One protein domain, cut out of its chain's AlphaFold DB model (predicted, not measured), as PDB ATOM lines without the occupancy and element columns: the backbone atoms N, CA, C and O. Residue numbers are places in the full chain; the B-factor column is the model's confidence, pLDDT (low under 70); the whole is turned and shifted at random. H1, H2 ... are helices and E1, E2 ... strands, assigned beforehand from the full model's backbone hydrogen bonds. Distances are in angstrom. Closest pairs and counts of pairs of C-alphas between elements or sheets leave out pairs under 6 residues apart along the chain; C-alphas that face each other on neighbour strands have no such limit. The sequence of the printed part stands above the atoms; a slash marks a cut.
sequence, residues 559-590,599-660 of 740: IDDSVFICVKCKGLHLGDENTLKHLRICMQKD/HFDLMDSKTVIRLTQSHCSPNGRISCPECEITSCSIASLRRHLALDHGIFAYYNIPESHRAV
ATOM      1  N   ILE A 559     -36.319  55.788  30.986       64.06
ATOM      2  CA  ILE A 559     -36.808  55.683  32.367       64.06
ATOM      3  C   ILE A 559     -36.234  56.861  33.144       64.06
ATOM      4  O   ILE A 559     -35.107  56.800  33.625       64.06
ATOM      5  N   ASP A 560     -36.979  57.950  33.212       62.34
ATOM      6  CA  ASP A 560     -36.617  59.171  33.936       62.34
ATOM      7  C   ASP A 560     -37.159  59.205  35.372       62.34
ATOM      8  O   ASP A 560     -36.811  60.099  36.137       62.34
ATOM      9  N   ASP A 561     -37.977  58.220  35.744       71.44
ATOM     10  CA  ASP A 561     -38.666  58.169  37.028       71.44
ATOM     11  C   ASP A 561     -38.691  56.742  37.608       71.44
ATOM     12  O   ASP A 561     -38.280  55.757  36.987       71.44
ATOM     13  N   SER A 562     -39.186  56.623  38.833       83.12
ATOM     14  CA  SER A 562     -39.317  55.373  39.565       83.12
ATOM     15  C   SER A 562     -40.355  54.459  38.918       83.12
ATOM     16  O   SER A 562     -41.483  54.872  38.645       83.12
ATOM     17  N   VAL A 563     -39.991  53.199  38.686       85.06
ATOM     18  CA  VAL A 563     -40.903  52.195  38.128       85.06
ATOM     19  C   VAL A 563     -41.406  51.307  39.253       85.06
ATOM     20  O   VAL A 563     -40.620  50.762  40.029       85.06
ATOM     21  N   PHE A 564     -42.718  51.124  39.306       87.88
ATOM     22  CA  PHE A 564     -43.394  50.319  40.314       87.88
ATOM     23  C   PHE A 564     -44.229  49.223  39.666       87.88
ATOM     24  O   PHE A 564     -44.799  49.422  38.592       87.88
ATOM     25  N   ILE A 565     -44.357  48.080  40.341       90.56
ATOM     26  CA  ILE A 565     -45.316  47.033  39.984       90.56
ATOM     27  C   ILE A 565     -46.348  46.851  41.094       90.56
ATOM     28  O   ILE A 565     -46.021  46.663  42.265       90.56
ATOM     29  N   CYS A 566     -47.620  46.893  40.714       90.94
ATOM     30  CA  CYS A 566     -48.736  46.618  41.609       90.94
ATOM     31  C   CYS A 566     -48.822  45.114  41.900       90.94
ATOM     32  O   CYS A 566     -48.939  44.307  40.972       90.94
ATOM     33  N   VAL A 567     -48.831  44.727  43.177       89.00
ATOM     34  CA  VAL A 567     -48.856  43.308  43.577       89.00
ATOM     35  C   VAL A 567     -50.170  42.630  43.166       89.00
ATOM     36  O   VAL A 567     -50.141  41.488  42.703       89.00
ATOM     37  N   LYS A 568     -51.305  43.348  43.240       86.94
ATOM     38  CA  LYS A 568     -52.653  42.822  42.936       86.94
ATOM     39  C   LYS A 568     -52.890  42.572  41.447       86.94
ATOM     40  O   LYS A 568     -53.343  41.495  41.078       86.94
ATOM     41  N   CYS A 569     -52.629  43.561  40.586       87.19
ATOM     42  CA  CYS A 569     -52.944  43.458  39.152       87.19
ATOM     43  C   CYS A 569     -51.729  43.222  38.247       87.19
ATOM     44  O   CYS A 569     -51.898  43.102  37.035       87.19
ATOM     45  N   LYS A 570     -50.513  43.198  38.812       89.31
ATOM     46  CA  LYS A 570     -49.244  43.113  38.067       89.31
ATOM     47  C   LYS A 570     -49.063  44.244  37.041       89.31
ATOM     48  O   LYS A 570     -48.340  44.101  36.060       89.31
ATOM     49  N   GLY A 571     -49.733  45.377  37.255       87.56
ATOM     50  CA  GLY A 571     -49.589  46.578  36.437       87.56
ATOM     51  C   GLY A 571     -48.311  47.337  36.780       87.56
ATOM     52  O   GLY A 571     -48.035  47.561  37.956       87.56
ATOM     53  N   LEU A 572     -47.561  47.724  35.752       87.94
ATOM     54  CA  LEU A 572     -46.392  48.590  35.824       87.94
ATOM     55  C   LEU A 572     -46.822  50.055  35.738       87.94
ATOM     56  O   LEU A 572     -47.622  50.416  34.871       87.94
ATOM     57  N   HIS A 573     -46.249  50.884  36.604       85.75
ATOM     58  CA  HIS A 573     -46.527  52.317  36.712       85.75
ATOM     59  C   HIS A 573     -45.224  53.101  36.807       85.75
ATOM     60  O   HIS A 573     -44.227  52.595  37.317       85.75
ATOM     61  N   LEU A 574     -45.243  54.318  36.271       81.69
ATOM     62  CA  LEU A 574     -44.081  55.197  36.173       81.69
ATOM     63  C   LEU A 574     -44.368  56.461  36.990       81.69
ATOM     64  O   LEU A 574     -45.355  57.150  36.716       81.69
ATOM     65  N   GLY A 575     -43.536  56.706  37.997       80.56
ATOM     66  CA  GLY A 575     -43.665  57.801  38.953       80.56
ATOM     67  C   GLY A 575     -44.634  57.533  40.103       80.56
ATOM     68  O   GLY A 575     -45.593  56.754  39.998       80.56
ATOM     69  N   ASP A 576     -44.386  58.219  41.213       83.94
ATOM     70  CA  ASP A 576     -45.128  58.062  42.468       83.94
ATOM     71  C   ASP A 576     -46.606  58.451  42.295       83.94
ATOM     72  O   ASP A 576     -47.507  57.703  42.683       83.94
ATOM     73  N   GLU A 577     -46.887  59.573  41.622       82.50
ATOM     74  CA  GLU A 577     -48.257  60.065  41.426       82.50
ATOM     75  C   GLU A 577     -49.148  59.086  40.656       82.50
ATOM     76  O   GLU A 577     -50.298  58.844  41.033       82.50
ATOM     77  N   ASN A 578     -48.639  58.533  39.552       82.31
ATOM     78  CA  ASN A 578     -49.400  57.604  38.715       82.31
ATOM     79  C   ASN A 578     -49.635  56.284  39.451       82.31
ATOM     80  O   ASN A 578     -50.725  55.713  39.369       82.31
ATOM     81  N   THR A 579     -48.639  55.843  40.218       85.00
ATOM     82  CA  THR A 579     -48.730  54.652  41.060       85.00
ATOM     83  C   THR A 579     -49.801  54.829  42.134       85.00
ATOM     84  O   THR A 579     -50.691  53.987  42.254       85.00
ATOM     85  N   LEU A 580     -49.813  55.961  42.844       86.44
ATOM     86  CA  LEU A 580     -50.837  56.271  43.847       86.44
ATOM     87  C   LEU A 580     -52.243  56.373  43.234       86.44
ATOM     88  O   LEU A 580     -53.190  55.802  43.780       86.44
ATOM     89  N   LYS A 581     -52.389  57.041  42.078       85.56
ATOM     90  CA  LYS A 581     -53.663  57.101  41.329       85.56
ATOM     91  C   LYS A 581     -54.164  55.697  40.982       85.56
ATOM     92  O   LYS A 581     -55.350  55.408  41.139       85.56
ATOM     93  N   HIS A 582     -53.269  54.809  40.551       87.00
ATOM     94  CA  HIS A 582     -53.613  53.423  40.267       87.00
ATOM     95  C   HIS A 582     -54.013  52.637  41.523       87.00
ATOM     96  O   HIS A 582     -55.015  51.921  41.479       87.00
ATOM     97  N   LEU A 583     -53.261  52.748  42.623       87.38
ATOM     98  CA  LEU A 583     -53.518  51.995  43.857       87.38
ATOM     99  C   LEU A 583     -54.894  52.319  44.448       87.38
ATOM    100  O   LEU A 583     -55.616  51.385  44.805       87.38
ATOM    101  N   ARG A 584     -55.309  53.596  44.435       85.44
ATOM    102  CA  ARG A 584     -56.657  54.018  44.866       85.44
ATOM    103  C   ARG A 584     -57.767  53.275  44.128       85.44
ATOM    104  O   ARG A 584     -58.723  52.832  44.745       85.44
ATOM    105  N   ILE A 585     -57.609  53.066  42.823       85.50
ATOM    106  CA  ILE A 585     -58.610  52.373  42.003       85.50
ATOM    107  C   ILE A 585     -58.478  50.850  42.147       85.50
ATOM    108  O   ILE A 585     -59.459  50.135  42.337       85.50
ATOM    109  N   CYS A 586     -57.260  50.324  42.031       87.12
ATOM    110  CA  CYS A 586     -57.019  48.889  41.927       87.12
ATOM    111  C   CYS A 586     -57.258  48.155  43.250       87.12
ATOM    112  O   CYS A 586     -57.884  47.090  43.257       87.12
ATOM    113  N   MET A 587     -56.791  48.714  44.369       83.69
ATOM    114  CA  MET A 587     -56.941  48.077  45.680       83.69
ATOM    115  C   MET A 587     -58.392  48.083  46.151       83.69
ATOM    116  O   MET A 587     -58.815  47.128  46.795       83.69
ATOM    117  N   GLN A 588     -59.167  49.098  45.767       81.62
ATOM    118  CA  GLN A 588     -60.530  49.305  46.258       81.62
ATOM    119  C   GLN A 588     -61.627  48.748  45.345       81.62
ATOM    120  O   GLN A 588     -62.794  48.770  45.712       81.62
ATOM    121  N   LYS A 589     -61.268  48.204  44.175       80.38
ATOM    122  CA  LYS A 589     -62.226  47.688  43.184       80.38
ATOM    123  C   LYS A 589     -63.179  46.603  43.713       80.38
ATOM    124  O   LYS A 589     -64.280  46.478  43.194       80.38
ATOM    125  N   ASP A 590     -62.745  45.845  44.720       76.81
ATOM    126  CA  ASP A 590     -63.487  44.710  45.291       76.81
ATOM    127  C   ASP A 590     -63.845  44.943  46.773       76.81
ATOM    128  O   ASP A 590     -64.129  43.994  47.499       76.81
ATOM    129  N   HIS A 599     -54.926  56.583  52.257       76.81
ATOM    130  CA  HIS A 599     -53.524  56.786  51.914       76.81
ATOM    131  C   HIS A 599     -52.829  55.443  51.646       76.81
ATOM    132  O   HIS A 599     -53.031  54.468  52.371       76.81
ATOM    133  N   PHE A 600     -51.990  55.394  50.611       82.06
ATOM    134  CA  PHE A 600     -51.168  54.230  50.282       82.06
ATOM    135  C   PHE A 600     -49.697  54.582  50.483       82.06
ATOM    136  O   PHE A 600     -49.247  55.622  50.007       82.06
ATOM    137  N   ASP A 601     -48.967  53.726  51.192       82.62
ATOM    138  CA  ASP A 601     -47.519  53.843  51.349       82.62
ATOM    139  C   ASP A 601     -46.815  53.093  50.210       82.62
ATOM    140  O   ASP A 601     -47.030  51.897  50.016       82.62
ATOM    141  N   LEU A 602     -45.973  53.798  49.452       83.62
ATOM    142  CA  LEU A 602     -45.198  53.215  48.353       83.62
ATOM    143  C   LEU A 602     -44.020  52.352  48.838       83.62
ATOM    144  O   LEU A 602     -43.418  51.640  48.033       83.62
ATOM    145  N   MET A 603     -43.701  52.394  50.134       80.94
ATOM    146  CA  MET A 603     -42.706  51.526  50.765       80.94
ATOM    147  C   MET A 603     -43.291  50.175  51.200       80.94
ATOM    148  O   MET A 603     -42.538  49.249  51.514       80.94
ATOM    149  N   ASP A 604     -44.620  50.021  51.185       85.25
ATOM    150  CA  ASP A 604     -45.262  48.756  51.525       85.25
ATOM    151  C   ASP A 604     -45.188  47.755  50.363       85.25
ATOM    152  O   ASP A 604     -46.058  47.700  49.487       85.25
ATOM    153  N   SER A 605     -44.173  46.890  50.432       83.12
ATOM    154  CA  SER A 605     -43.938  45.774  49.501       83.12
ATOM    155  C   SER A 605     -45.129  44.826  49.304       83.12
ATOM    156  O   SER A 605     -45.173  44.105  48.305       83.12
ATOM    157  N   LYS A 606     -46.115  44.815  50.215       84.25
ATOM    158  CA  LYS A 606     -47.335  44.009  50.064       84.25
ATOM    159  C   LYS A 606     -48.322  44.623  49.074       84.25
ATOM    160  O   LYS A 606     -49.132  43.895  48.498       84.25
ATOM    161  N   THR A 607     -48.265  45.936  48.861       85.69
ATOM    162  CA  THR A 607     -49.163  46.655  47.945       85.69
ATOM    163  C   THR A 607     -48.486  46.960  46.615       85.69
ATOM    164  O   THR A 607     -49.072  46.747  45.545       85.69
ATOM    165  N   VAL A 608     -47.231  47.402  46.667       90.19
ATOM    166  CA  VAL A 608     -46.463  47.823  45.503       90.19
ATOM    167  C   VAL A 608     -44.986  47.509  45.704       90.19
ATOM    168  O   VAL A 608     -44.450  47.643  46.796       90.19
ATOM    169  N   ILE A 609     -44.314  47.083  44.637       89.31
ATOM    170  CA  ILE A 609     -42.874  46.820  44.664       89.31
ATOM    171  C   ILE A 609     -42.195  47.851  43.771       89.31
ATOM    172  O   ILE A 609     -42.528  47.979  42.588       89.31
ATOM    173  N   ARG A 610     -41.237  48.586  44.336       88.69
ATOM    174  CA  ARG A 610     -40.357  49.476  43.581       88.69
ATOM    175  C   ARG A 610     -39.321  48.644  42.829       88.69
ATOM    176  O   ARG A 610     -38.614  47.843  43.433       88.69
ATOM    177  N   LEU A 611     -39.234  48.832  41.517       87.06
ATOM    178  CA  LEU A 611     -38.351  48.064  40.635       87.06
ATOM    179  C   LEU A 611     -37.072  48.812  40.245       87.06
ATOM    180  O   LEU A 611     -36.176  48.227  39.639       87.06
ATOM    181  N   THR A 612     -36.983  50.097  40.569       83.62
ATOM    182  CA  THR A 612     -35.818  50.946  40.303       83.62
ATOM    183  C   THR A 612     -35.327  51.606  41.591       83.62
ATOM    184  O   THR A 612     -36.043  51.663  42.590       83.62
ATOM    185  N   GLN A 613     -34.086  52.088  41.605       72.50
ATOM    186  CA  GLN A 613     -33.508  52.740  42.785       72.50
ATOM    187  C   GLN A 613     -34.117  54.132  43.046       72.50
ATOM    188  O   GLN A 613     -34.691  54.765  42.158       72.50
ATOM    189  N   SER A 614     -33.981  54.624  44.279       61.69
ATOM    190  CA  SER A 614     -34.307  56.005  44.650       61.69
ATOM    191  C   SER A 614     -33.500  56.995  43.817       61.69
ATOM    192  O   SER A 614     -32.280  56.902  43.812       61.69
ATOM    193  N   HIS A 615     -34.164  57.944  43.147       57.56
ATOM    194  CA  HIS A 615     -33.513  58.968  42.314       57.56
ATOM    195  C   HIS A 615     -32.695  58.380  41.153       57.56
ATOM    196  O   HIS A 615     -31.509  58.667  40.994       57.56
ATOM    197  N   CYS A 616     -33.326  57.532  40.338       52.25
ATOM    198  CA  CYS A 616     -32.667  56.986  39.156       52.25
ATOM    199  C   CYS A 616     -32.210  58.095  38.205       52.25
ATOM    200  O   CYS A 616     -32.978  58.988  37.855       52.25
ATOM    201  N   SER A 617     -30.970  57.985  37.723       54.62
ATOM    202  CA  SER A 617     -30.582  58.654  36.485       54.62
ATOM    203  C   SER A 617     -31.516  58.202  35.358       54.62
ATOM    204  O   SER A 617     -31.958  57.045  35.389       54.62
ATOM    205  N   PRO A 618     -31.744  59.033  34.325       54.16
ATOM    206  CA  PRO A 618     -32.380  58.572  33.101       54.16
ATOM    207  C   PRO A 618     -31.760  57.236  32.660       54.16
ATOM    208  O   PRO A 618     -30.553  57.163  32.425       54.16
ATOM    209  N   ASN A 619     -32.584  56.186  32.591       53.47
ATOM    210  CA  ASN A 619     -32.256  54.808  32.192       53.47
ATOM    211  C   ASN A 619     -31.536  53.938  33.237       53.47
ATOM    212  O   ASN A 619     -30.670  53.131  32.894       53.47
ATOM    213  N   GLY A 620     -31.926  54.046  34.511       63.16
ATOM    214  CA  GLY A 620     -31.618  53.013  35.507       63.16
ATOM    215  C   GLY A 620     -32.144  51.631  35.082       63.16
ATOM    216  O   GLY A 620     -33.226  51.522  34.500       63.16
ATOM    217  N   ARG A 621     -31.389  50.556  35.363       76.38
ATOM    218  CA  ARG A 621     -31.861  49.190  35.078       76.38
ATOM    219  C   ARG A 621     -33.041  48.856  35.990       76.38
ATOM    220  O   ARG A 621     -32.988  49.098  37.194       76.38
ATOM    221  N   ILE A 622     -34.085  48.275  35.410       84.00
ATOM    222  CA  ILE A 622     -35.270  47.835  36.142       84.00
ATOM    223  C   ILE A 622     -35.041  46.407  36.627       84.00
ATOM    224  O   ILE A 622     -34.799  45.515  35.811       84.00
ATOM    225  N   SER A 623     -35.136  46.176  37.929       88.25
ATOM    226  CA  SER A 623     -35.013  44.841  38.510       88.25
ATOM    227  C   SER A 623     -36.289  44.032  38.313       88.25
ATOM    228  O   SER A 623     -37.401  44.546  38.454       88.25
ATOM    229  N   CYS A 624     -36.139  42.748  37.993       90.44
ATOM    230  CA  CYS A 624     -37.251  41.815  38.051       90.44
ATOM    231  C   CYS A 624     -37.625  41.563  39.525       90.44
ATOM    232  O   CYS A 624     -36.741  41.323  40.342       90.44
ATOM    233  N   PRO A 625     -38.917  41.595  39.895       89.50
ATOM    234  CA  PRO A 625     -39.340  41.260  41.256       89.50
ATOM    235  C   PRO A 625     -39.240  39.757  41.567       89.50
ATOM    236  O   PRO A 625     -39.293  39.375  42.729       89.50
ATOM    237  N   GLU A 626     -39.117  38.908  40.543       88.94
ATOM    238  CA  GLU A 626     -39.168  37.447  40.677       88.94
ATOM    239  C   GLU A 626     -37.790  36.773  40.510       88.94
ATOM    240  O   GLU A 626     -37.648  35.584  40.797       88.94
ATOM    241  N   CYS A 627     -36.772  37.486  40.009       89.75
ATOM    242  CA  CYS A 627     -35.404  36.971  39.896       89.75
ATOM    243  C   CYS A 627     -34.353  38.090  39.825       89.75
ATOM    244  O   CYS A 627     -34.677  39.267  39.731       89.75
ATOM    245  N   GLU A 628     -33.076  37.712  39.815       87.50
ATOM    246  CA  GLU A 628     -31.935  38.642  39.821       87.50
ATOM    247  C   GLU A 628     -31.685  39.355  38.475       87.50
ATOM    248  O   GLU A 628     -30.761  40.160  38.345       87.50
ATOM    249  N   ILE A 629     -32.489  39.073  37.444       83.94
ATOM    250  CA  ILE A 629     -32.329  39.695  36.127       83.94
ATOM    251  C   ILE A 629     -32.803  41.147  36.176       83.94
ATOM    252  O   ILE A 629     -33.862  41.480  36.707       83.94
ATOM    253  N   THR A 630     -32.025  42.020  35.543       85.44
ATOM    254  CA  THR A 630     -32.354  43.434  35.372       85.44
ATOM    255  C   THR A 630     -32.500  43.766  33.890       85.44
ATOM    256  O   THR A 630     -31.820  43.183  33.046       85.44
ATOM    257  N   SER A 631     -33.373  44.711  33.560       81.88
ATOM    258  CA  SER A 631     -33.789  45.053  32.195       81.88
ATOM    259  C   SER A 631     -33.521  46.525  31.882       81.88
ATOM    260  O   SER A 631     -33.729  47.383  32.739       81.88
ATOM    261  N   CYS A 632     -33.089  46.845  30.659       76.75
ATOM    262  CA  CYS A 632     -32.822  48.229  30.243       76.75
ATOM    263  C   CYS A 632     -34.077  49.043  29.866       76.75
ATOM    264  O   CYS A 632     -33.969  50.228  29.578       76.75
ATOM    265  N   SER A 633     -35.263  48.426  29.803       77.50
ATOM    266  CA  SER A 633     -36.516  49.105  29.445       77.50
ATOM    267  C   SER A 633     -37.748  48.419  30.034       77.50
ATOM    268  O   SER A 633     -37.725  47.233  30.371       77.50
ATOM    269  N   ILE A 634     -38.879  49.128  30.085       79.00
ATOM    270  CA  ILE A 634     -40.158  48.534  30.511       79.00
ATOM    271  C   ILE A 634     -40.578  47.407  29.557       79.00
ATOM    272  O   ILE A 634     -41.058  46.366  29.999       79.00
ATOM    273  N   ALA A 635     -40.367  47.572  28.249       78.50
ATOM    274  CA  ALA A 635     -40.678  46.539  27.263       78.50
ATOM    275  C   ALA A 635     -39.857  45.255  27.477       78.50
ATOM    276  O   ALA A 635     -40.418  44.160  27.440       78.50
ATOM    277  N   SER A 636     -38.555  45.386  27.751       80.56
ATOM    278  CA  SER A 636     -37.684  44.238  28.027       80.56
ATOM    279  C   SER A 636     -38.072  43.524  29.324       80.56
ATOM    280  O   SER A 636     -38.207  42.300  29.313       80.56
ATOM    281  N   LEU A 637     -38.400  44.269  30.387       85.06
ATOM    282  CA  LEU A 637     -38.924  43.682  31.623       85.06
ATOM    283  C   LEU A 637     -40.231  42.912  31.380       85.06
ATOM    284  O   LEU A 637     -40.385  41.787  31.848       85.06
ATOM    285  N   ARG A 638     -41.183  43.496  30.642       86.31
ATOM    286  CA  ARG A 638     -42.471  42.845  30.343       86.31
ATOM    287  C   ARG A 638     -42.283  41.540  29.573       86.31
ATOM    288  O   ARG A 638     -42.989  40.572  29.849       86.31
ATOM    289  N   ARG A 639     -41.329  41.506  28.640       83.50
ATOM    290  CA  ARG A 639     -40.973  40.292  27.900       83.50
ATOM    291  C   ARG A 639     -40.377  39.231  28.816       83.50
ATOM    292  O   ARG A 639     -40.826  38.087  28.786       83.50
ATOM    293  N   HIS A 640     -39.418  39.617  29.651       85.81
ATOM    294  CA  HIS A 640     -38.794  38.726  30.622       85.81
ATOM    295  C   HIS A 640     -39.831  38.132  31.596       85.81
ATOM    296  O   HIS A 640     -39.913  36.913  31.749       85.81
ATOM    297  N   LEU A 641     -40.719  38.962  32.154       88.12
ATOM    298  CA  LEU A 641     -41.828  38.510  33.002       88.12
ATOM    299  C   LEU A 641     -42.747  37.513  32.278       88.12
ATOM    300  O   LEU A 641     -43.134  36.500  32.862       88.12
ATOM    301  N   ALA A 642     -43.052  37.740  30.999       86.62
ATOM    302  CA  ALA A 642     -43.881  36.830  30.214       86.62
ATOM    303  C   ALA A 642     -43.183  35.486  29.920       86.62
ATOM    304  O   ALA A 642     -43.795  34.429  30.078       86.62
ATOM    305  N   LEU A 643     -41.909  35.504  29.514       81.88
ATOM    306  CA  LEU A 643     -41.163  34.314  29.076       81.88
ATOM    307  C   LEU A 643     -40.585  33.468  30.209       81.88
ATOM    308  O   LEU A 643     -40.532  32.234  30.105       81.88
ATOM    309  N   ASP A 644     -40.124  34.101  31.278       84.00
ATOM    310  CA  ASP A 644     -39.408  33.417  32.354       84.00
ATOM    311  C   ASP A 644     -40.286  33.192  33.579       84.00
ATOM    312  O   ASP A 644     -40.141  32.152  34.226       84.00
ATOM    313  N   HIS A 645     -41.289  34.049  33.790       88.12
ATOM    314  CA  HIS A 645     -42.192  33.960  34.939       88.12
ATOM    315  C   HIS A 645     -43.659  33.681  34.569       88.12
ATOM    316  O   HIS A 645     -44.452  33.351  35.446       88.12
ATOM    317  N   GLY A 646     -44.051  33.771  33.291       86.94
ATOM    318  CA  GLY A 646     -45.453  33.596  32.881       86.94
ATOM    319  C   GLY A 646     -46.389  34.701  33.389       86.94
ATOM    320  O   GLY A 646     -47.608  34.512  33.442       86.94
ATOM    321  N   ILE A 647     -45.829  35.855  33.763       89.31
ATOM    322  CA  ILE A 647     -46.552  37.006  34.300       89.31
ATOM    323  C   ILE A 647     -46.786  38.006  33.170       89.31
ATOM    324  O   ILE A 647     -45.847  38.536  32.578       89.31
ATOM    325  N   PHE A 648     -48.054  38.304  32.884       89.12
ATOM    326  CA  PHE A 648     -48.397  39.384  31.968       89.12
ATOM    327  C   PHE A 648     -48.480  40.707  32.727       89.12
ATOM    328  O   PHE A 648     -49.456  40.967  33.430       89.12
ATOM    329  N   ALA A 649     -47.459  41.545  32.571       87.94
ATOM    330  CA  ALA A 649     -47.454  42.872  33.165       87.94
ATOM    331  C   ALA A 649     -48.185  43.883  32.266       87.94
ATOM    332  O   ALA A 649     -47.804  44.110  31.109       87.94
ATOM    333  N   TYR A 650     -49.240  44.501  32.797       84.69
ATOM    334  CA  TYR A 650     -49.957  45.586  32.122       84.69
ATOM    335  C   TYR A 650     -49.135  46.867  32.208       84.69
ATOM    336  O   TYR A 650     -48.582  47.164  33.256       84.69
ATOM    337  N   TYR A 651     -49.064  47.641  31.132       82.44
ATOM    338  CA  TYR A 651     -48.405  48.942  31.162       82.44
ATOM    339  C   TYR A 651     -49.183  49.918  30.293       82.44
ATOM    340  O   TYR A 651     -49.363  49.676  29.098       82.44
ATOM    341  N   ASN A 652     -49.645  51.000  30.914       70.88
ATOM    342  CA  ASN A 652     -50.296  52.107  30.235       70.88
ATOM    343  C   ASN A 652     -49.339  53.292  30.245       70.88
ATOM    344  O   ASN A 652     -48.917  53.739  31.307       70.88
ATOM    345  N   ILE A 653     -49.016  53.796  29.060       66.50
ATOM    346  CA  ILE A 653     -48.102  54.925  28.900       66.50
ATOM    347  C   ILE A 653     -48.790  56.180  29.459       66.50
ATOM    348  O   ILE A 653     -49.883  56.510  28.966       66.50
ATOM    349  N   PRO A 654     -48.180  56.885  30.430       62.44
ATOM    350  CA  PRO A 654     -48.654  58.193  30.868       62.44
ATOM    351  C   PRO A 654     -48.755  59.162  29.685       62.44
ATOM    352  O   PRO A 654     -47.933  59.115  28.772       62.44
ATOM    353  N   GLU A 655     -49.751  60.047  29.671       58.03
ATOM    354  CA  GLU A 655     -49.962  60.971  28.542       58.03
ATOM    355  C   GLU A 655     -48.774  61.916  28.313       58.03
ATOM    356  O   GLU A 655     -48.446  62.196  27.161       58.03
ATOM    357  N   SER A 656     -48.063  62.298  29.378       50.75
ATOM    358  CA  SER A 656     -46.797  63.047  29.327       50.75
ATOM    359  C   SER A 656     -45.709  62.322  28.525       50.75
ATOM    360  O   SER A 656     -44.968  62.937  27.763       50.75
ATOM    361  N   HIS A 657     -45.664  60.993  28.632       48.22
ATOM    362  CA  HIS A 657     -44.647  60.142  28.015       48.22
ATOM    363  C   HIS A 657     -45.086  59.622  26.640       48.22
ATOM    364  O   HIS A 657     -44.281  59.034  25.922       48.22
ATOM    365  N   ARG A 658     -46.331  59.892  26.212       47.72
ATOM    366  CA  ARG A 658     -46.773  59.657  24.822       47.72
ATOM    367  C   ARG A 658     -46.117  60.612  23.823       47.72
ATOM    368  O   ARG A 658     -46.064  60.272  22.651       47.72
ATOM    369  N   ALA A 659     -45.626  61.770  24.273       34.72
ATOM    370  CA  ALA A 659     -44.836  62.692  23.451       34.72
ATOM    371  C   ALA A 659     -43.349  62.286  23.364       34.72
ATOM    372  O   ALA A 659     -42.678  62.621  22.394       34.72
ATOM    373  N   VAL A 660     -42.851  61.553  24.367       38.19
ATOM    374  CA  VAL A 660     -41.463  61.050  24.454       38.19
ATOM    375  C   VAL A 660     -41.329  59.643  23.846       38.19
ATOM    376  O   VAL A 660     -40.247  59.224  23.444       38.19
TER     377      VAL A 660
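What this domain is: This is residues 559 to 590 and 599 to 660 of the 740 residues of the protein "C2H2-type domain-containing protein" of Onchocerca ochengi (UniProt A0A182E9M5). A small sheet of three short strands, E2, E1 and E3, has one helix, H1, running along its strands over one face, while a second helix, H2, stands off and only grazes the sheet. A long looped stretch, residues 611 to 633, leads from E3 to H2, and the last part of the trace passes beside E2 at residues 650 to 651 before ending in the small, distant H3. The printed part has 94 residues, with three named helices and three named strands in the order E1 E2 H1 E3 H2 H3; the sheet is antiparallel, in the order E2 E1 E3. The class is mixed, helices and strands, with 40 residues, under half, in named elements. The whole is compact and rounded, with a radius of gyration of the C-alphas of 12.6 A and spans of 32 by 30 by 23 A.

Where its parts are: Find C-alpha 563 at (-40.903, 52.195, 38.128); there E1 begins, residues 563 to 566, 10.2 A long. E2, residues 571 to 574, is also 10.2 A long, and E3, residues 608 to 610, is 6.6 A long. Look at C-alpha 576 at (-45.128, 58.062, 42.468), where H1 starts; it takes residues 576 to 588 over 18.1 A. H2 takes residues 634 to 645 over 15.4 A. H3, residues 655 to 658, is 5.1 A long and ends at C-alpha 658 at (-46.773, 59.657, 24.822).

How they stand to each other: Start at the inner strand E1, which forms a hairpin with the edge strand E2, antiparallel at 152 degrees; N 564 and O 573 are 2.9 A apart, within hydrogen-bond range. On its other side is the edge strand E3, antiparallel at 158 degrees, with N 565 and O 609 at 2.9 A. H1 is on the sheet in two layers, a helix on one face of a sheet, at a height over the sheet of 8.9 A. It lies over E1 and only just over E2, on which 3 of its 13 C-alphas fall, and on the local plane it runs along E1 at 4 degrees. The closest C-alphas of H1 and E2 are those of Thr 579 and His 573, 5.4 A apart. H2 grazes the sheet with residues 634 to 638, and E2 and H2 are near each other, with 5 pairs of C-alphas within 10 A. Residues 650 to 651 pair parallel with residues 571 to 572 of E2, and residues 622 to 623 pair antiparallel with 630 to 631. H3 is not on the sheet and is apart from H1 and H2. Every O i to N i+4 pair is within hydrogen-bond range in H2, 7 of 9 are in H1, and H3 is too short for one.

The domain as a whole: The C-alphas of Asp 590 and Ser 617, the two farthest apart, are 36.8 A apart. Residues 591 to 598 are not printed, and C-alphas 590 and 599 are 17.0 A apart across that cut. The link from E3 to H2 is long, with 23 residues. Confidence is under 70 at residues 559 to 560, 614 to 620 and 653 to 660; the mean pLDDT of the printed part is 79.0.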